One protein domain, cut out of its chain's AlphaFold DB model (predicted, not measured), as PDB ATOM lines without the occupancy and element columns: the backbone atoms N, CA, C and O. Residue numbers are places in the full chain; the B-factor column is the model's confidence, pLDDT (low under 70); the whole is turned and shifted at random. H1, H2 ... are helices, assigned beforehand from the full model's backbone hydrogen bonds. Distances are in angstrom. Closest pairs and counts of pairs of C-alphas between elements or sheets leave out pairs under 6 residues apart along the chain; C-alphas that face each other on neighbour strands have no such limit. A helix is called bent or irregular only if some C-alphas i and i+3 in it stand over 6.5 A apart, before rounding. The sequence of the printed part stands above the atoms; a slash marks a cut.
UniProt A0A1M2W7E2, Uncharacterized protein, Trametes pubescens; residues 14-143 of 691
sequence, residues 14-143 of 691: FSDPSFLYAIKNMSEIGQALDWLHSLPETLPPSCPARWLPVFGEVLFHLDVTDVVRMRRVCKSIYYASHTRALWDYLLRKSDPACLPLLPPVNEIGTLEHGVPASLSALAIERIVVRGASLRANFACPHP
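What this domain is: This is residues 14 to 143 of the 691 residues of an uncharacterized protein of Trametes pubescens (UniProt A0A1M2W7E2). A loose, uneven line of mostly short helices: the long H8 lies at one side and H3 at the other, with H4 and H6 between them, while H5 packs on H3. H1 and H2 lie out beyond H3, and a loop of residues 94 to 120, holding the short H7, reaches away at the opposite end. Residues 36 to 46 stick out at the H2 end and residues 137 to 142 at the end of H8. The printed part has 130 residues with eight named helices, H1 to H8 in chain order, no named strand, and the class all helix. It is only just loose, close to compact, with a radius of gyration of the C-alphas of 17.0 A and spans of 52 by 40 by 26 A.

How they stand to each other: H8, residues 121 to 138, is the longest helix. With residues 121 to 128 alone it touches H6, residues 84 to 93; the closest C-alphas, of Arg 84 and Ala 121, are 4.4 A apart, and the two run the same way at a steep tilt of 36 degrees, only just past shallow. With residues 128 to 132 alone H8 touches H4, residues 64 to 70, the closest C-alphas being those of Val 64 and Val 129, 6.4 A apart; they are about perpendicular, only just, at 72 degrees. H3, residues 48 to 61, is the hub, touching three helices. It touches H6 with residues 56 to 60 alone, at a shallow tilt of 12 degrees, the same way, closest at the C-alphas of Phe 60 and Leu 86, 6.2 A apart. It touches H5, residues 75 to 80, at a steep tilt of 53 degrees, closest at the C-alphas of Pro 48 and Ser 76, 5.8 A apart. It only just touches H1, residues 17 to 24, with 3 pairs of C-alphas within 8 A, the closest those of Ile 23 and Val 58, 7.3 A apart. Helix packing is mostly crossed, with 1 of 5 touching pairs at a shallow tilt. H2, residues 29 to 38, and H7, residues 105 to 108, touch no helix; H3 and H8 are apart. Every O i to N i+4 pair is within hydrogen-bond range in H1, H2, H4, H5, H6 and H8, and 6 of 10 are in H3; H7 is too short for such a pair.

Where its parts are: H8 measures 25.8 A and ends at C-alpha 138, (-111.370, 163.848, 17.500). H3 measures 20.8 A and is irregular, with C-alphas 50 and 53 lying 7.2 A apart. H1 begins at C-alpha 17, (-80.914, 136.939, 4.585).

The domain as a whole: The farthest C-alphas, of Thr 42 and Glu 107, are 53.4 A apart. The printed part has no cut. The links H6 to H7 and H7 to H8 are long. Mean pLDDT of the printed part is 77.1; residues 14 to 49, 101 to 110 and 112 are under 70.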
ATOM      1  N   PHE A  14     -75.858 141.202   9.738       50.81
ATOM      2  CA  PHE A  14     -76.817 141.885   8.867       50.81
ATOM      3  C   PHE A  14     -76.683 141.536   7.381       50.81
ATOM      4  O   PHE A  14     -77.512 141.960   6.580       50.81
ATOM      5  N   SER A  15     -75.659 140.769   7.006       49.38
ATOM      6  CA  SER A  15     -75.522 140.217   5.653       49.38
ATOM      7  C   SER A  15     -76.190 138.845   5.481       49.38
ATOM      8  O   SER A  15     -76.221 138.331   4.365       49.38
ATOM      9  N   ASP A  16     -76.769 138.274   6.547       59.88
ATOM     10  CA  ASP A  16     -77.523 137.019   6.497       59.88
ATOM     11  C   ASP A  16     -79.009 137.272   6.134       59.88
ATOM     12  O   ASP A  16     -79.749 137.879   6.912       59.88
ATOM     13  N   PRO A  17     -79.509 136.793   4.979       54.25
ATOM     14  CA  PRO A  17     -80.914 136.939   4.585       54.25
ATOM     15  C   PRO A  17     -81.902 136.292   5.568       54.25
ATOM     16  O   PRO A  17     -83.049 136.727   5.682       54.25
ATOM     17  N   SER A  18     -81.460 135.263   6.294       53.47
ATOM     18  CA  SER A  18     -82.252 134.529   7.289       53.47
ATOM     19  C   SER A  18     -82.574 135.408   8.499       53.47
ATOM     20  O   SER A  18     -83.651 135.309   9.088       53.47
ATOM     21  N   PHE A  19     -81.652 136.313   8.830       53.81
ATOM     22  CA  PHE A  19     -81.772 137.275   9.916       53.81
ATOM     23  C   PHE A  19     -82.854 138.324   9.629       53.81
ATOM     24  O   PHE A  19     -83.744 138.550  10.449       53.81
ATOM     25  N   LEU A  20     -82.836 138.911   8.428       53.34
ATOM     26  CA  LEU A  20     -83.864 139.863   7.990       53.34
ATOM     27  C   LEU A  20     -85.242 139.194   7.870       53.34
ATOM     28  O   LEU A  20     -86.260 139.793   8.212       53.34
ATOM     29  N   TYR A  21     -85.282 137.928   7.448       57.84
ATOM     30  CA  TYR A  21     -86.516 137.143   7.398       57.84
ATOM     31  C   TYR A  21     -87.112 136.878   8.790       57.84
ATOM     32  O   TYR A  21     -88.331 136.908   8.946       57.84
ATOM     33  N   ALA A  22     -86.282 136.650   9.811       59.53
ATOM     34  CA  ALA A  22     -86.748 136.475  11.186       59.53
ATOM     35  C   ALA A  22     -87.377 137.763  11.746       59.53
ATOM     36  O   ALA A  22     -88.466 137.702  12.308       59.53
ATOM     37  N   ILE A  23     -86.748 138.922  11.513       56.50
ATOM     38  CA  ILE A  23     -87.287 140.236  11.912       56.50
ATOM     39  C   ILE A  23     -88.624 140.510  11.213       56.50
ATOM     40  O   ILE A  23     -89.597 140.884  11.863       56.50
ATOM     41  N   LYS A  24     -88.708 140.243   9.905       52.97
ATOM     42  CA  LYS A  24     -89.915 140.465   9.093       52.97
ATOM     43  C   LYS A  24     -91.135 139.647   9.541       52.97
ATOM     44  O   LYS A  24     -92.263 140.008   9.215       52.97
ATOM     45  N   ASN A  25     -90.920 138.547  10.263       62.41
ATOM     46  CA  ASN A  25     -91.981 137.675  10.772       62.41
ATOM     47  C   ASN A  25     -92.335 137.928  12.250       62.41
ATOM     48  O   ASN A  25     -93.220 137.251  12.778       62.41
ATOM     49  N   MET A  26     -91.689 138.888  12.921       66.25
ATOM     50  CA  MET A  26     -92.085 139.306  14.267       66.25
ATOM     51  C   MET A  26     -93.378 140.120  14.176       66.25
ATOM     52  O   MET A  26     -93.421 141.183  13.562       66.25
ATOM     53  N   SER A  27     -94.456 139.600  14.763       47.75
ATOM     54  CA  SER A  27     -95.790 140.223  14.712       47.75
ATOM     55  C   SER A  27     -96.072 141.151  15.897       47.75
ATOM     56  O   SER A  27     -97.007 141.947  15.843       47.75
ATOM     57  N   GLU A  28     -95.254 141.084  16.950       58.12
ATOM     58  CA  GLU A  28     -95.450 141.821  18.197       58.12
ATOM     59  C   GLU A  28     -94.156 142.521  18.634       58.12
ATOM     60  O   GLU A  28     -93.076 141.927  18.614       58.12
ATOM     61  N   ILE A  29     -94.272 143.769  19.107       53.59
ATOM     62  CA  ILE A  29     -93.151 144.568  19.646       53.59
ATOM     63  C   ILE A  29     -92.412 143.828  20.772       53.59
ATOM     64  O   ILE A  29     -91.191 143.932  20.870       53.59
ATOM     65  N   GLY A  30     -93.133 143.052  21.592       65.38
ATOM     66  CA  GLY A  30     -92.543 142.258  22.674       65.38
ATOM     67  C   GLY A  30     -91.487 141.273  22.173       65.38
ATOM     68  O   GLY A  30     -90.410 141.199  22.746       65.38
ATOM     69  N   GLN A  31     -91.722 140.620  21.032       65.62
ATOM     70  CA  GLN A  31     -90.784 139.648  20.457       65.62
ATOM     71  C   GLN A  31     -89.500 140.316  19.956       65.62
ATOM     72  O   GLN A  31     -88.415 139.762  20.114       65.62
ATOM     73  N   ALA A  32     -89.611 141.521  19.390       57.59
ATOM     74  CA  ALA A  32     -88.453 142.291  18.951       57.59
ATOM     75  C   ALA A  32     -87.620 142.797  20.138       57.59
ATOM     76  O   ALA A  32     -86.393 142.777  20.067       57.59
ATOM     77  N   LEU A  33     -88.270 143.221  21.228       57.41
ATOM     78  CA  LEU A  33     -87.598 143.664  22.454       57.41
ATOM     79  C   LEU A  33     -86.951 142.497  23.206       57.41
ATOM     80  O   LEU A  33     -85.781 142.592  23.559       57.41
ATOM     81  N   ASP A  34     -87.664 141.385  23.389       64.94
ATOM     82  CA  ASP A  34     -87.133 140.167  24.010       64.94
ATOM     83  C   ASP A  34     -85.942 139.622  23.216       64.94
ATOM     84  O   ASP A  34     -84.931 139.212  23.785       64.94
ATOM     85  N   TRP A  35     -86.018 139.693  21.887       69.62
ATOM     86  CA  TRP A  35     -84.897 139.368  21.021       69.62
ATOM     87  C   TRP A  35     -83.728 140.354  21.188       69.62
ATOM     88  O   TRP A  35     -82.587 139.907  21.324       69.62
ATOM     89  N   LEU A  36     -83.992 141.665  21.258       58.97
ATOM     90  CA  LEU A  36     -82.973 142.690  21.529       58.97
ATOM     91  C   LEU A  36     -82.240 142.419  22.852       58.97
ATOM     92  O   LEU A  36     -81.023 142.560  22.930       58.97
ATOM     93  N   HIS A  37     -82.987 141.987  23.869       62.81
ATOM     94  CA  HIS A  37     -82.476 141.604  25.182       62.81
ATOM     95  C   HIS A  37     -81.763 140.243  25.192       62.81
ATOM     96  O   HIS A  37     -80.956 139.992  26.083       62.81
ATOM     97  N   SER A  38     -82.024 139.370  24.214       64.06
ATOM     98  CA  SER A  38     -81.375 138.057  24.081       64.06
ATOM     99  C   SER A  38     -80.005 138.096  23.390       64.06
ATOM    100  O   SER A  38     -79.307 137.080  23.337       64.06
ATOM    101  N   LEU A  39     -79.615 139.248  22.836       62.31
ATOM    102  CA  LEU A  39     -78.340 139.406  22.142       62.31
ATOM    103  C   LEU A  39     -77.169 139.382  23.147       62.31
ATOM    104  O   LEU A  39     -77.280 139.976  24.218       62.31
ATOM    105  N   PRO A  40     -76.046 138.704  22.837       61.03
ATOM    106  CA  PRO A  40     -74.944 138.540  23.785       61.03
ATOM    107  C   PRO A  40     -74.384 139.885  24.272       61.03
ATOM    108  O   PRO A  40     -74.013 140.729  23.452       61.03
ATOM    109  N   GLU A  41     -74.214 140.041  25.591       51.72
ATOM    110  CA  GLU A  41     -73.605 141.221  26.247       51.72
ATOM    111  C   GLU A  41     -72.170 141.535  25.767       51.72
ATOM    112  O   GLU A  41     -71.618 142.589  26.068       51.72
ATOM    113  N   THR A  42     -71.545 140.638  25.001       49.94
ATOM    114  CA  THR A  42     -70.175 140.785  24.490       49.94
ATOM    115  C   THR A  42     -70.057 141.681  23.253       49.94
ATOM    116  O   THR A  42     -68.947 141.879  22.758       49.94
ATOM    117  N   LEU A  43     -71.161 142.203  22.707       51.62
ATOM    118  CA  LEU A  43     -71.098 143.218  21.655       51.62
ATOM    119  C   LEU A  43     -70.717 144.562  22.294       51.62
ATOM    120  O   LEU A  43     -71.453 145.042  23.153       51.62
ATOM    121  N   PRO A  44     -69.584 145.182  21.909       52.88
ATOM    122  CA  PRO A  44     -69.123 146.397  22.562       52.88
ATOM    123  C   PRO A  44     -70.207 147.488  22.470       52.88
ATOM    124  O   PRO A  44     -70.670 147.786  21.363       52.88
ATOM    125  N   PRO A  45     -70.606 148.107  23.600       54.56
ATOM    126  CA  PRO A  45     -71.670 149.117  23.652       54.56
ATOM    127  C   PRO A  45     -71.362 150.382  22.827       54.56
ATOM    128  O   PRO A  45     -72.239 151.201  22.569       54.56
ATOM    129  N   SER A  46     -70.129 150.523  22.337       53.06
ATOM    130  CA  SER A  46     -69.596 151.733  21.717       53.06
ATOM    131  C   SER A  46     -69.945 151.951  20.239       53.06
ATOM    132  O   SER A  46     -69.450 152.913  19.653       53.06
ATOM    133  N   CYS A  47     -70.791 151.130  19.597       56.72
ATOM    134  CA  CYS A  47     -71.136 151.360  18.184       56.72
ATOM    135  C   CYS A  47     -72.650 151.389  17.878       56.72
ATOM    136  O   CYS A  47     -73.181 150.468  17.247       56.72
ATOM    137  N   PRO A  48     -73.342 152.495  18.227       60.50
ATOM    138  CA  PRO A  48     -74.714 152.813  17.804       60.50
ATOM    139  C   PRO A  48     -75.004 152.583  16.311       60.50
ATOM    140  O   PRO A  48     -76.126 152.239  15.940       60.50
ATOM    141  N   ALA A  49     -73.989 152.738  15.456       66.06
ATOM    142  CA  ALA A  49     -74.104 152.620  14.006       66.06
ATOM    143  C   ALA A  49     -74.454 151.201  13.521       66.06
ATOM    144  O   ALA A  49     -75.103 151.061  12.488       66.06
ATOM    145  N   ARG A  50     -74.073 150.147  14.263       72.75
ATOM    146  CA  ARG A  50     -74.325 148.755  13.839       72.75
ATOM    147  C   ARG A  50     -75.804 148.369  13.912       72.75
ATOM    148  O   ARG A  50     -76.244 147.544  13.126       72.75
ATOM    149  N   TRP A  51     -76.578 148.991  14.800       77.38
ATOM    150  CA  TRP A  51     -78.001 148.678  14.983       77.38
ATOM    151  C   TRP A  51     -78.939 149.488  14.086       77.38
ATOM    152  O   TRP A  51     -80.123 149.168  13.986       77.38
ATOM    153  N   LEU A  52     -78.427 150.524  13.417       77.50
ATOM    154  CA  LEU A  52     -79.231 151.419  12.587       77.50
ATOM    155  C   LEU A  52     -80.051 150.683  11.503       77.50
ATOM    156  O   LEU A  52     -81.231 151.008  11.365       77.50
ATOM    157  N   PRO A  53     -79.506 149.677  10.778       81.69
ATOM    158  CA  PRO A  53     -80.273 148.937   9.771       81.69
ATOM    159  C   PRO A  53     -81.431 148.126  10.367       81.69
ATOM    160  O   PRO A  53     -82.519 148.103   9.800       81.69
ATOM    161  N   VAL A  54     -81.218 147.510  11.536       84.50
ATOM    162  CA  VAL A  54     -82.248 146.734  12.250       84.50
ATOM    163  C   VAL A  54     -83.375 147.639  12.708       84.50
ATOM    164  O   VAL A  54     -84.542 147.342  12.468       84.50
ATOM    165  N   PHE A  55     -83.029 148.761  13.345       87.62
ATOM    166  CA  PHE A  55     -84.028 149.733  13.768       87.62
ATOM    167  C   PHE A  55     -84.791 150.290  12.571       87.62
ATOM    168  O   PHE A  55     -85.999 150.450  12.673       87.62
ATOM    169  N   GLY A  56     -84.121 150.522  11.439       86.75
ATOM    170  CA  GLY A  56     -84.773 150.885  10.184       86.75
ATOM    171  C   GLY A  56     -85.904 149.921   9.832       86.75
ATOM    172  O   GLY A  56     -87.050 150.352   9.761       86.75
ATOM    173  N   GLU A  57     -85.598 148.627   9.697       89.44
ATOM    174  CA  GLU A  57     -86.587 147.598   9.333       89.44
ATOM    175  C   GLU A  57     -87.733 147.513  10.351       89.44
ATOM    176  O   GLU A  57     -88.903 147.545   9.975       89.44
ATOM    177  N   VAL A  58     -87.416 147.496  11.652       92.56
ATOM    178  CA  VAL A  58     -88.432 147.442  12.718       92.56
ATOM    179  C   VAL A  58     -89.371 148.649  12.650       92.56
ATOM    180  O   VAL A  58     -90.586 148.482  12.746       92.56
ATOM    181  N   LEU A  59     -88.844 149.862  12.444       94.81
ATOM    182  CA  LEU A  59     -89.647 151.087  12.397       94.81
ATOM    183  C   LEU A  59     -90.658 151.093  11.234       94.81
ATOM    184  O   LEU A  59     -91.740 151.654  11.400       94.81
ATOM    185  N   PHE A  60     -90.373 150.439  10.099       95.06
ATOM    186  CA  PHE A  60     -91.329 150.316   8.984       95.06
ATOM    187  C   PHE A  60     -92.565 149.471   9.333       95.06
ATOM    188  O   PHE A  60     -93.633 149.643   8.739       95.06
ATOM    189  N   HIS A  61     -92.461 148.578  10.315       94.56
ATOM    190  CA  HIS A  61     -93.590 147.760  10.754       94.56
ATOM    191  C   HIS A  61     -94.502 148.475  11.754       94.56
ATOM    192  O   HIS A  61     -95.664 148.091  11.902       94.56
ATOM    193  N   LEU A  62     -94.023 149.549  12.379       94.88
ATOM    194  CA  LEU A  62     -94.764 150.296  13.390       94.88
ATOM    195  C   LEU A  62     -95.805 151.247  12.779       94.88
ATOM    196  O   LEU A  62     -95.826 151.528  11.571       94.88
ATOM    197  N   ASP A  63     -96.715 151.721  13.629       94.25
ATOM    198  CA  ASP A  63     -97.576 152.855  13.314       94.25
ATOM    199  C   ASP A  63     -96.886 154.188  13.665       94.25
ATOM    200  O   ASP A  63     -95.813 154.238  14.273       94.25
ATOM    201  N   VAL A  64     -97.509 155.299  13.273       93.75
ATOM    202  CA  VAL A  64     -96.985 156.651  13.523       93.75
ATOM    203  C   VAL A  64     -96.781 156.917  15.020       93.75
ATOM    204  O   VAL A  64     -95.802 157.551  15.415       93.75
ATOM    205  N   THR A  65     -97.700 156.444  15.860       92.38
ATOM    206  CA  THR A  65     -97.685 156.694  17.305       92.38
ATOM    207  C   THR A  65     -96.530 155.951  17.966       92.38
ATOM    208  O   THR A  65     -95.828 156.518  18.807       92.38
ATOM    209  N   ASP A  66     -96.303 154.707  17.564       94.12
ATOM    210  CA  ASP A  66     -95.263 153.836  18.084       94.12
ATOM    211  C   ASP A  66     -93.880 154.282  17.617       94.12
ATOM    212  O   ASP A  66     -92.971 154.345  18.441       94.12
ATOM    213  N   VAL A  67     -93.721 154.736  16.367       94.94
ATOM    214  CA  VAL A  67     -92.468 155.371  15.912       94.94
ATOM    215  C   VAL A  67     -92.118 156.590  16.777       94.94
ATOM    216  O   VAL A  67     -90.986 156.713  17.254       94.94
ATOM    217  N   VAL A  68     -93.089 157.473  17.049       92.38
ATOM    218  CA  VAL A  68     -92.874 158.669  17.888       92.38
ATOM    219  C   VAL A  68     -92.555 158.306  19.345       92.38
ATOM    220  O   VAL A  68     -91.788 159.017  19.999       92.38
ATOM    221  N   ARG A  69     -93.115 157.213  19.877       91.31
ATOM    222  CA  ARG A  69     -92.781 156.697  21.217       91.31
ATOM    223  C   ARG A  69     -91.377 156.099  21.254       91.31
ATOM    224  O   ARG A  69     -90.594 156.460  22.130       91.31
ATOM    225  N   MET A  70     -91.046 155.253  20.280       91.38
ATOM    226  CA  MET A  70     -89.752 154.576  20.156       91.38
ATOM    227  C   MET A  70     -88.593 155.567  20.036       91.38
ATOM    228  O   MET A  70     -87.526 155.350  20.607       91.38
ATOM    229  N   ARG A  71     -88.817 156.716  19.388       91.25
ATOM    230  CA  ARG A  71     -87.852 157.823  19.316       91.25
ATOM    231  C   ARG A  71     -87.325 158.285  20.683       91.25
ATOM    232  O   ARG A  71     -86.218 158.810  20.750       91.25
ATOM    233  N   ARG A  72     -88.095 158.115  21.761       88.81
ATOM    234  CA  ARG A  72     -87.711 158.538  23.120       88.81
ATOM    235  C   ARG A  72     -86.855 157.511  23.864       88.81
ATOM    236  O   ARG A  72     -86.444 157.785  24.982       88.81
ATOM    237  N   VAL A  73     -86.611 156.340  23.274       90.25
ATOM    238  CA  VAL A  73     -85.918 155.232  23.946       90.25
ATOM    239  C   VAL A  73     -84.400 155.426  23.930       90.25
ATOM    240  O   VAL A  73     -83.764 155.325  24.972       90.25
ATOM    241  N   CYS A  74     -83.797 155.713  22.769       87.81
ATOM    242  CA  CYS A  74     -82.352 155.948  22.666       87.81
ATOM    243  C   CYS A  74     -81.973 156.807  21.445       87.81
ATOM    244  O   CYS A  74     -82.739 156.925  20.485       87.81
ATOM    245  N   LYS A  75     -80.749 157.365  21.448       86.31
ATOM    246  CA  LYS A  75     -80.213 158.204  20.355       86.31
ATOM    247  C   LYS A  75     -80.222 157.490  18.994       86.31
ATOM    248  O   LYS A  75     -80.539 158.110  17.985       86.31
ATOM    249  N   SER A  76     -79.917 156.192  18.945       86.75
ATOM    250  CA  SER A  76     -79.886 155.428  17.685       86.75
ATOM    251  C   SER A  76     -81.262 155.341  17.030       86.75
ATOM    252  O   SER A  76     -81.396 155.614  15.838       86.75
ATOM    253  N   ILE A  77     -82.297 155.018  17.816       89.75
ATOM    254  CA  ILE A  77     -83.685 154.978  17.340       89.75
ATOM    255  C   ILE A  77     -84.157 156.389  16.998       89.75
ATOM    256  O   ILE A  77     -84.847 156.573  15.996       89.75
ATOM    257  N   TYR A  78     -83.735 157.395  17.773       89.88
ATOM    258  CA  TYR A  78     -83.977 158.788  17.432       89.88
ATOM    259  C   TYR A  78     -83.488 159.083  16.013       89.88
ATOM    260  O   TYR A  78     -84.312 159.420  15.170       89.88
ATOM    261  N   TYR A  79     -82.212 158.860  15.694       89.19
ATOM    262  CA  TYR A  79     -81.688 159.125  14.349       89.19
ATOM    263  C   TYR A  79     -82.345 158.263  13.261       89.19
ATOM    264  O   TYR A  79     -82.737 158.799  12.224       89.19
ATOM    265  N   ALA A  80     -82.544 156.963  13.505       91.25
ATOM    266  CA  ALA A  80     -83.207 156.068  12.551       91.25
ATOM    267  C   ALA A  80     -84.644 156.526  12.225       91.25
ATOM    268  O   ALA A  80     -85.073 156.494  11.070       91.25
ATOM    269  N   SER A  81     -85.361 157.046  13.227       93.44
ATOM    270  CA  SER A  81     -86.725 157.563  13.082       93.44
ATOM    271  C   SER A  81     -86.833 158.928  12.390       93.44
ATOM    272  O   SER A  81     -87.946 159.409  12.223       93.44
ATOM    273  N   HIS A  82     -85.731 159.587  12.011       91.19
ATOM    274  CA  HIS A  82     -85.751 160.842  11.231       91.19
ATOM    275  C   HIS A  82     -85.438 160.619   9.746       91.19
ATOM    276  O   HIS A  82     -85.288 161.574   8.981       91.19
ATOM    277  N   THR A  83     -85.328 159.363   9.310       93.00
ATOM    278  CA  THR A  83     -85.063 159.056   7.905       93.00
ATOM    279  C   THR A  83     -86.275 159.396   7.037       93.00
ATOM    280  O   THR A  83     -87.412 159.050   7.355       93.00
ATOM    281  N   ARG A  84     -86.035 160.063   5.901       93.31
ATOM    282  CA  ARG A  84     -87.091 160.405   4.934       93.31
ATOM    283  C   ARG A  84     -87.862 159.171   4.469       93.31
ATOM    284  O   ARG A  84     -89.082 159.206   4.417       93.31
ATOM    285  N   ALA A  85     -87.151 158.078   4.189       93.25
ATOM    286  CA  ALA A  85     -87.741 156.838   3.693       93.25
ATOM    287  C   ALA A  85     -88.830 156.279   4.627       93.25
ATOM    288  O   ALA A  85     -89.873 155.837   4.147       93.25
ATOM    289  N   LEU A  86     -88.615 156.344   5.947       94.62
ATOM    290  CA  LEU A  86     -89.604 155.924   6.937       94.62
ATOM    291  C   LEU A  86     -90.871 156.781   6.859       94.62
ATOM    292  O   LEU A  86     -91.975 156.248   6.786       94.62
ATOM    293  N   TRP A  87     -90.722 158.105   6.845       94.81
ATOM    294  CA  TRP A  87     -91.863 159.021   6.818       94.81
ATOM    295  C   TRP A  87     -92.601 159.014   5.481       94.81
ATOM    296  O   TRP A  87     -93.827 159.062   5.481       94.81
ATOM    297  N   ASP A  88     -91.892 158.859   4.361       93.06
ATOM    298  CA  ASP A  88     -92.495 158.633   3.044       93.06
ATOM    299  C   ASP A  88     -93.363 157.370   3.054       93.06
ATOM    300  O   ASP A  88     -94.489 157.374   2.550       93.06
ATOM    301  N   TYR A  89     -92.854 156.284   3.643       93.81
ATOM    302  CA  TYR A  89     -93.603 155.040   3.783       93.81
ATOM    303  C   TYR A  89     -94.829 155.215   4.683       93.81
ATOM    304  O   TYR A  89     -95.927 154.817   4.296       93.81
ATOM    305  N   LEU A  90     -94.676 155.848   5.851       93.94
ATOM    306  CA  LEU A  90     -95.786 156.098   6.773       93.94
ATOM    307  C   LEU A  90     -96.843 157.024   6.164       93.94
ATOM    308  O   LEU A  90     -98.032 156.791   6.372       93.94
ATOM    309  N   LEU A  91     -96.440 158.024   5.377       91.94
ATOM    310  CA  LEU A  91     -97.356 158.891   4.642       91.94
ATOM    311  C   LEU A  91     -98.189 158.082   3.642       91.94
ATOM    312  O   LEU A  91     -99.404 158.226   3.615       91.94
ATOM    313  N   ARG A  92     -97.565 157.181   2.873       90.69
ATOM    314  CA  ARG A  92     -98.278 156.320   1.908       90.69
ATOM    315  C   ARG A  92     -99.148 155.252   2.574       90.69
ATOM    316  O   ARG A  92    -100.179 154.882   2.024       90.69
ATOM    317  N   LYS A  93     -98.720 154.736   3.729       92.69
ATOM    318  CA  LYS A  93     -99.463 153.755   4.540       92.69
ATOM    319  C   LYS A  93    -100.669 154.392   5.238       92.69
ATOM    320  O   LYS A  93    -101.623 153.688   5.560       92.69
ATOM    321  N   SER A  94    -100.617 155.696   5.501       89.06
ATOM    322  CA  SER A  94    -101.688 156.427   6.175       89.06
ATOM    323  C   SER A  94    -102.912 156.582   5.275       89.06
ATOM    324  O   SER A  94    -102.804 156.791   4.071       89.06
ATOM    325  N   ASP A  95    -104.091 156.514   5.887       84.25
ATOM    326  CA  ASP A  95    -105.364 156.760   5.214       84.25
ATOM    327  C   ASP A  95    -105.409 158.201   4.653       84.25
ATOM    328  O   ASP A  95    -105.324 159.151   5.441       84.25
ATOM    329  N   PRO A  96    -105.577 158.401   3.329       81.44
ATOM    330  CA  PRO A  96    -105.679 159.731   2.721       81.44
ATOM    331  C   PRO A  96    -106.807 160.594   3.302       81.44
ATOM    332  O   PRO A  96    -106.734 161.826   3.270       81.44
ATOM    333  N   ALA A  97    -107.853 159.972   3.858       74.56
ATOM    334  CA  ALA A  97    -108.930 160.692   4.532       74.56
ATOM    335  C   ALA A  97    -108.463 161.366   5.836       74.56
ATOM    336  O   ALA A  97    -109.056 162.359   6.254       74.56
ATOM    337  N   CYS A  98    -107.390 160.855   6.444       73.00
ATOM    338  CA  CYS A  98    -106.870 161.282   7.745       73.00
ATOM    339  C   CYS A  98    -105.616 162.149   7.658       73.00
ATOM    340  O   CYS A  98    -105.147 162.656   8.677       73.00
ATOM    341  N   LEU A  99    -105.045 162.284   6.465       80.56
ATOM    342  CA  LEU A  99    -103.915 163.163   6.239       80.56
ATOM    343  C   LEU A  99    -104.403 164.599   6.028       80.56
ATOM    344  O   LEU A  99    -105.442 164.803   5.385       80.56
ATOM    345  N   PRO A 100    -103.641 165.594   6.517       73.69
ATOM    346  CA  PRO A 100    -103.855 166.977   6.142       73.69
ATOM    347  C   PRO A 100    -103.941 167.132   4.625       73.69
ATOM    348  O   PRO A 100    -103.246 166.422   3.892       73.69
ATOM    349  N   LEU A 101    -104.741 168.088   4.143       67.31
ATOM    350  CA  LEU A 101    -104.635 168.509   2.758       67.31
ATOM    351  C   LEU A 101    -103.279 169.176   2.645       67.31
ATOM    352  O   LEU A 101    -103.064 170.301   3.092       67.31
ATOM    353  N   LEU A 102    -102.353 168.427   2.072       65.75
ATOM    354  CA  LEU A 102    -101.066 168.952   1.701       65.75
ATOM    355  C   LEU A 102    -101.295 170.184   0.808       65.75
ATOM    356  O   LEU A 102    -102.185 170.143  -0.054       65.75
ATOM    357  N   PRO A 103    -100.521 171.272   0.988       61.38
ATOM    358  CA  PRO A 103    -100.562 172.394   0.055       61.38
ATOM    359  C   PRO A 103    -100.399 171.838  -1.364       61.38
ATOM    360  O   PRO A 103     -99.633 170.887  -1.510       61.38
ATOM    361  N   PRO A 104    -101.141 172.347  -2.370       57.09
ATOM    362  CA  PRO A 104    -101.352 171.697  -3.665       57.09
ATOM    363  C   PRO A 104    -100.053 171.122  -4.234       57.09
ATOM    364  O   PRO A 104     -99.213 171.780  -4.836       57.09
ATOM    365  N   VAL A 105     -99.906 169.832  -3.973       51.59
ATOM    366  CA  VAL A 105     -98.675 169.044  -4.050       51.59
ATOM    367  C   VAL A 105     -98.244 168.878  -5.495       51.59
ATOM    368  O   VAL A 105     -97.069 168.995  -5.836       51.59
ATOM    369  N   ASN A 106     -99.251 168.696  -6.346       48.06
ATOM    370  CA  ASN A 106     -99.137 168.599  -7.791       48.06
ATOM    371  C   ASN A 106     -98.600 169.899  -8.408       48.06
ATOM    372  O   ASN A 106     -98.093 169.883  -9.524       48.06
ATOM    373  N   GLU A 107     -98.710 171.025  -7.695       53.56
ATOM    374  CA  GLU A 107     -98.243 172.324  -8.166       53.56
ATOM    375  C   GLU A 107     -96.843 172.670  -7.646       53.56
ATOM    376  O   GLU A 107     -96.200 173.527  -8.244       53.56
ATOM    377  N   ILE A 108     -96.337 172.021  -6.589       54.16
ATOM    378  CA  ILE A 108     -95.062 172.380  -5.934       54.16
ATOM    379  C   ILE A 108     -93.867 171.568  -6.475       54.16
ATOM    380  O   ILE A 108     -92.716 171.945  -6.261       54.16
ATOM    381  N   GLY A 109     -94.088 170.489  -7.233       61.25
ATOM    382  CA  GLY A 109     -92.990 169.781  -7.897       61.25
ATOM    383  C   GLY A 109     -93.355 168.407  -8.445       61.25
ATOM    384  O   GLY A 109     -94.501 167.969  -8.384       61.25
ATOM    385  N   THR A 110     -92.352 167.713  -8.984       66.19
ATOM    386  CA  THR A 110     -92.476 166.315  -9.404       66.19
ATOM    387  C   THR A 110     -92.772 165.422  -8.202       66.19
ATOM    388  O   THR A 110     -92.084 165.472  -7.178       66.19
ATOM    389  N   LEU A 111     -93.803 164.590  -8.337       70.12
ATOM    390  CA  LEU A 111     -94.130 163.553  -7.367       70.12
ATOM    391  C   LEU A 111     -93.137 162.397  -7.522       70.12
ATOM    392  O   LEU A 111     -93.161 161.682  -8.522       70.12
ATOM    393  N   GLU A 112     -92.301 162.171  -6.516       68.56
ATOM    394  CA  GLU A 112     -91.523 160.946  -6.390       68.56
ATOM    395  C   GLU A 112     -92.351 159.937  -5.595       68.56
ATOM    396  O   GLU A 112     -92.588 160.093  -4.397       68.56
ATOM    397  N   HIS A 113     -92.830 158.891  -6.273       73.94
ATOM    398  CA  HIS A 113     -93.648 157.836  -5.660       73.94
ATOM    399  C   HIS A 113     -94.914 158.359  -4.942       73.94
ATOM    400  O   HIS A 113     -95.318 157.820  -3.909       73.94
ATOM    401  N   GLY A 114     -95.529 159.422  -5.472       71.88
ATOM    402  CA  GLY A 114     -96.738 160.034  -4.905       71.88
ATOM    403  C   GLY A 114     -96.493 161.052  -3.786       71.88
ATOM    404  O   GLY A 114     -97.456 161.584  -3.243       71.88
ATOM    405  N   VAL A 115     -95.234 161.362  -3.461       77.25
ATOM    406  CA  VAL A 115     -94.844 162.391  -2.483       77.25
ATOM    407  C   VAL A 115     -93.969 163.434  -3.192       77.25
ATOM    408  O   VAL A 115     -93.123 163.048  -3.995       77.25
ATOM    409  N   PRO A 116     -94.114 164.751  -2.959       78.12
ATOM    410  CA  PRO A 116     -93.215 165.736  -3.548       78.12
ATOM    411  C   PRO A 116     -91.775 165.483  -3.155       78.12
ATOM    412  O   PRO A 116     -91.455 165.413  -1.966       78.12
ATOM    413  N   ALA A 117     -90.889 165.491  -4.146       81.00
ATOM    414  CA  ALA A 117     -89.452 165.522  -3.898       81.00
ATOM    415  C   ALA A 117     -89.052 166.719  -3.007       81.00
ATOM    416  O   ALA A 117     -88.166 166.596  -2.161       81.00
ATOM    417  N   SER A 118     -89.770 167.840  -3.130       80.25
ATOM    418  CA  SER A 118     -89.523 169.094  -2.412       80.25
ATOM    419  C   SER A 118     -89.854 169.070  -0.917       80.25
ATOM    420  O   SER A 118     -89.345 169.913  -0.180       80.25
ATOM    421  N   LEU A 119     -90.673 168.128  -0.434       83.88
ATOM    422  CA  LEU A 119     -90.956 168.042   0.999       83.88
ATOM    423  C   LEU A 119     -89.756 167.454   1.744       83.88
ATOM    424  O   LEU A 119     -89.259 166.377   1.415       83.88
ATOM    425  N   SER A 120     -89.303 168.151   2.785       87.25
ATOM    426  CA  SER A 120     -88.274 167.632   3.685       87.25
ATOM    427  C   SER A 120     -88.822 166.483   4.537       87.25
ATOM    428  O   SER A 120     -90.018 166.427   4.822       87.25
ATOM    429  N   ALA A 121     -87.945 165.592   5.014       89.38
ATOM    430  CA  ALA A 121     -88.332 164.501   5.919       89.38
ATOM    431  C   ALA A 121     -89.130 165.008   7.135       89.38
ATOM    432  O   ALA A 121     -90.133 164.416   7.521       89.38
ATOM    433  N   LEU A 122     -88.716 166.153   7.682       87.44
ATOM    434  CA  LEU A 122     -89.373 166.819   8.802       87.44
ATOM    435  C   LEU A 122     -90.777 167.332   8.447       87.44
ATOM    436  O   LEU A 122     -91.684 167.241   9.272       87.44
ATOM    437  N   ALA A 123     -90.975 167.882   7.245       85.62
ATOM    438  CA  ALA A 123     -92.297 168.321   6.805       85.62
ATOM    439  C   ALA A 123     -93.254 167.125   6.709       85.62
ATOM    440  O   ALA A 123     -94.364 167.173   7.237       85.62
ATOM    441  N   ILE A 124     -92.792 166.025   6.112       89.31
ATOM    442  CA  ILE A 124     -93.565 164.786   5.960       89.31
ATOM    443  C   ILE A 124     -93.908 164.197   7.326       89.31
ATOM    444  O   ILE A 124     -95.064 163.867   7.584       89.31
ATOM    445  N   GLU A 125     -92.932 164.140   8.232       91.19
ATOM    446  CA  GLU A 125     -93.161 163.752   9.619       91.19
ATOM    447  C   GLU A 125     -94.271 164.592  10.263       91.19
ATOM    448  O   GLU A 125     -95.212 164.033  10.828       91.19
ATOM    449  N   ARG A 126     -94.203 165.927  10.165       87.44
ATOM    450  CA  ARG A 126     -95.226 166.819  10.734       87.44
ATOM    451  C   ARG A 126     -96.611 166.504  10.197       87.44
ATOM    452  O   ARG A 126     -97.536 166.381  10.991       87.44
ATOM    453  N   ILE A 127     -96.751 166.349   8.886       87.69
ATOM    454  CA  ILE A 127     -98.026 166.021   8.239       87.69
ATOM    455  C   ILE A 127     -98.603 164.729   8.830       87.69
ATOM    456  O   ILE A 127     -99.754 164.699   9.270       87.69
ATOM    457  N   VAL A 128     -97.792 163.672   8.867       90.88
ATOM    458  CA  VAL A 128     -98.209 162.335   9.302       90.88
ATOM    459  C   VAL A 128     -98.557 162.319  10.796       90.88
ATOM    460  O   VAL A 128     -99.614 161.821  11.186       90.88
ATOM    461  N   VAL A 129     -97.711 162.916  11.640       91.56
ATOM    462  CA  VAL A 129     -97.931 163.010  13.092       91.56
ATOM    463  C   VAL A 129     -99.153 163.871  13.415       91.56
ATOM    464  O   VAL A 129     -99.948 163.507  14.291       91.56
ATOM    465  N   ARG A 130     -99.355 164.987  12.703       89.50
ATOM    466  CA  ARG A 130    -100.536 165.839  12.881       89.50
ATOM    467  C   ARG A 130    -101.813 165.103  12.503       89.50
ATOM    468  O   ARG A 130    -102.711 165.054  13.332       89.50
ATOM    469  N   GLY A 131    -101.870 164.465  11.334       88.69
ATOM    470  CA  GLY A 131    -103.046 163.695  10.912       88.69
ATOM    471  C   GLY A 131    -103.411 162.586  11.906       88.69
ATOM    472  O   GLY A 131    -104.556 162.488  12.354       88.69
ATOM    473  N   ALA A 132    -102.419 161.802  12.344       90.69
ATOM    474  CA  ALA A 132    -102.627 160.736  13.323       90.69
ATOM    475  C   ALA A 132    -103.111 161.266  14.686       90.69
ATOM    476  O   ALA A 132    -104.063 160.737  15.265       90.69
ATOM    477  N   SER A 133    -102.480 162.325  15.202       92.25
ATOM    478  CA  SER A 133    -102.847 162.912  16.497       92.25
ATOM    479  C   SER A 133    -104.193 163.629  16.469       92.25
ATOM    480  O   SER A 133    -104.935 163.541  17.446       92.25
ATOM    481  N   LEU A 134    -104.528 164.280  15.356       90.94
ATOM    482  CA  LEU A 134    -105.815 164.923  15.149       90.94
ATOM    483  C   LEU A 134    -106.939 163.892  15.154       90.94
ATOM    484  O   LEU A 134    -107.891 164.026  15.919       90.94
ATOM    485  N   ARG A 135    -106.790 162.818  14.370       89.50
ATOM    486  CA  ARG A 135    -107.746 161.706  14.349       89.50
ATOM    487  C   ARG A 135    -107.940 161.118  15.743       89.50
ATOM    488  O   ARG A 135    -109.073 160.922  16.165       89.50
ATOM    489  N   ALA A 136    -106.848 160.852  16.461       90.44
ATOM    490  CA  ALA A 136    -106.921 160.323  17.820       90.44
ATOM    491  C   ALA A 136    -107.652 161.282  18.772       90.44
ATOM    492  O   ALA A 136    -108.447 160.836  19.590       90.44
ATOM    493  N   ASN A 137    -107.420 162.591  18.645       91.81
ATOM    494  CA  ASN A 137    -108.063 163.607  19.473       91.81
ATOM    495  C   ASN A 137    -109.564 163.736  19.183       91.81
ATOM    496  O   ASN A 137    -110.366 163.733  20.107       91.81
ATOM    497  N   PHE A 138    -109.960 163.778  17.909       87.25
ATOM    498  CA  PHE A 138    -111.370 163.848  17.500       87.25
ATOM    499  C   PHE A 138    -112.121 162.525  17.677       87.25
ATOM    500  O   PHE A 138    -113.351 162.514  17.691       87.25
ATOM    501  N   ALA A 139    -111.401 161.414  17.846       88.12
ATOM    502  CA  ALA A 139    -111.994 160.154  18.267       88.12
ATOM    503  C   ALA A 139    -112.327 160.117  19.768       88.12
ATOM    504  O   ALA A 139    -113.122 159.277  20.194       88.12
ATOM    505  N   CYS A 140    -111.743 161.008  20.575       89.12
ATOM    506  CA  CYS A 140    -112.119 161.148  21.976       89.12
ATOM    507  C   CYS A 140    -113.534 161.746  22.085       89.12
ATOM    508  O   CYS A 140    -113.887 162.613  21.291       89.12
ATOM    509  N   PRO A 141    -114.325 161.386  23.113       87.12
ATOM    510  CA  PRO A 141    -115.623 162.025  23.369       87.12
ATOM    511  C   PRO A 141    -115.525 163.534  23.637       87.12
ATOM    512  O   PRO A 141    -116.497 164.256  23.459       87.12
ATOM    513  N   HIS A 142    -114.349 163.992  24.076       86.50
ATOM    514  CA  HIS A 142    -114.037 165.380  24.408       86.50
ATOM    515  C   HIS A 142    -112.696 165.777  23.769       86.50
ATOM    516  O   HIS A 142    -111.687 165.799  24.482       86.50
ATOM    517  N   PRO A 143    -112.633 166.009  22.441       89.19
ATOM    518  CA  PRO A 143    -111.464 166.591  21.790       89.19
ATOM    519  C   PRO A 143    -111.060 167.876  22.498       89.19
ATOM    520  O   PRO A 143    -111.917 168.709  22.771       89.19
TER     521      PRO A 143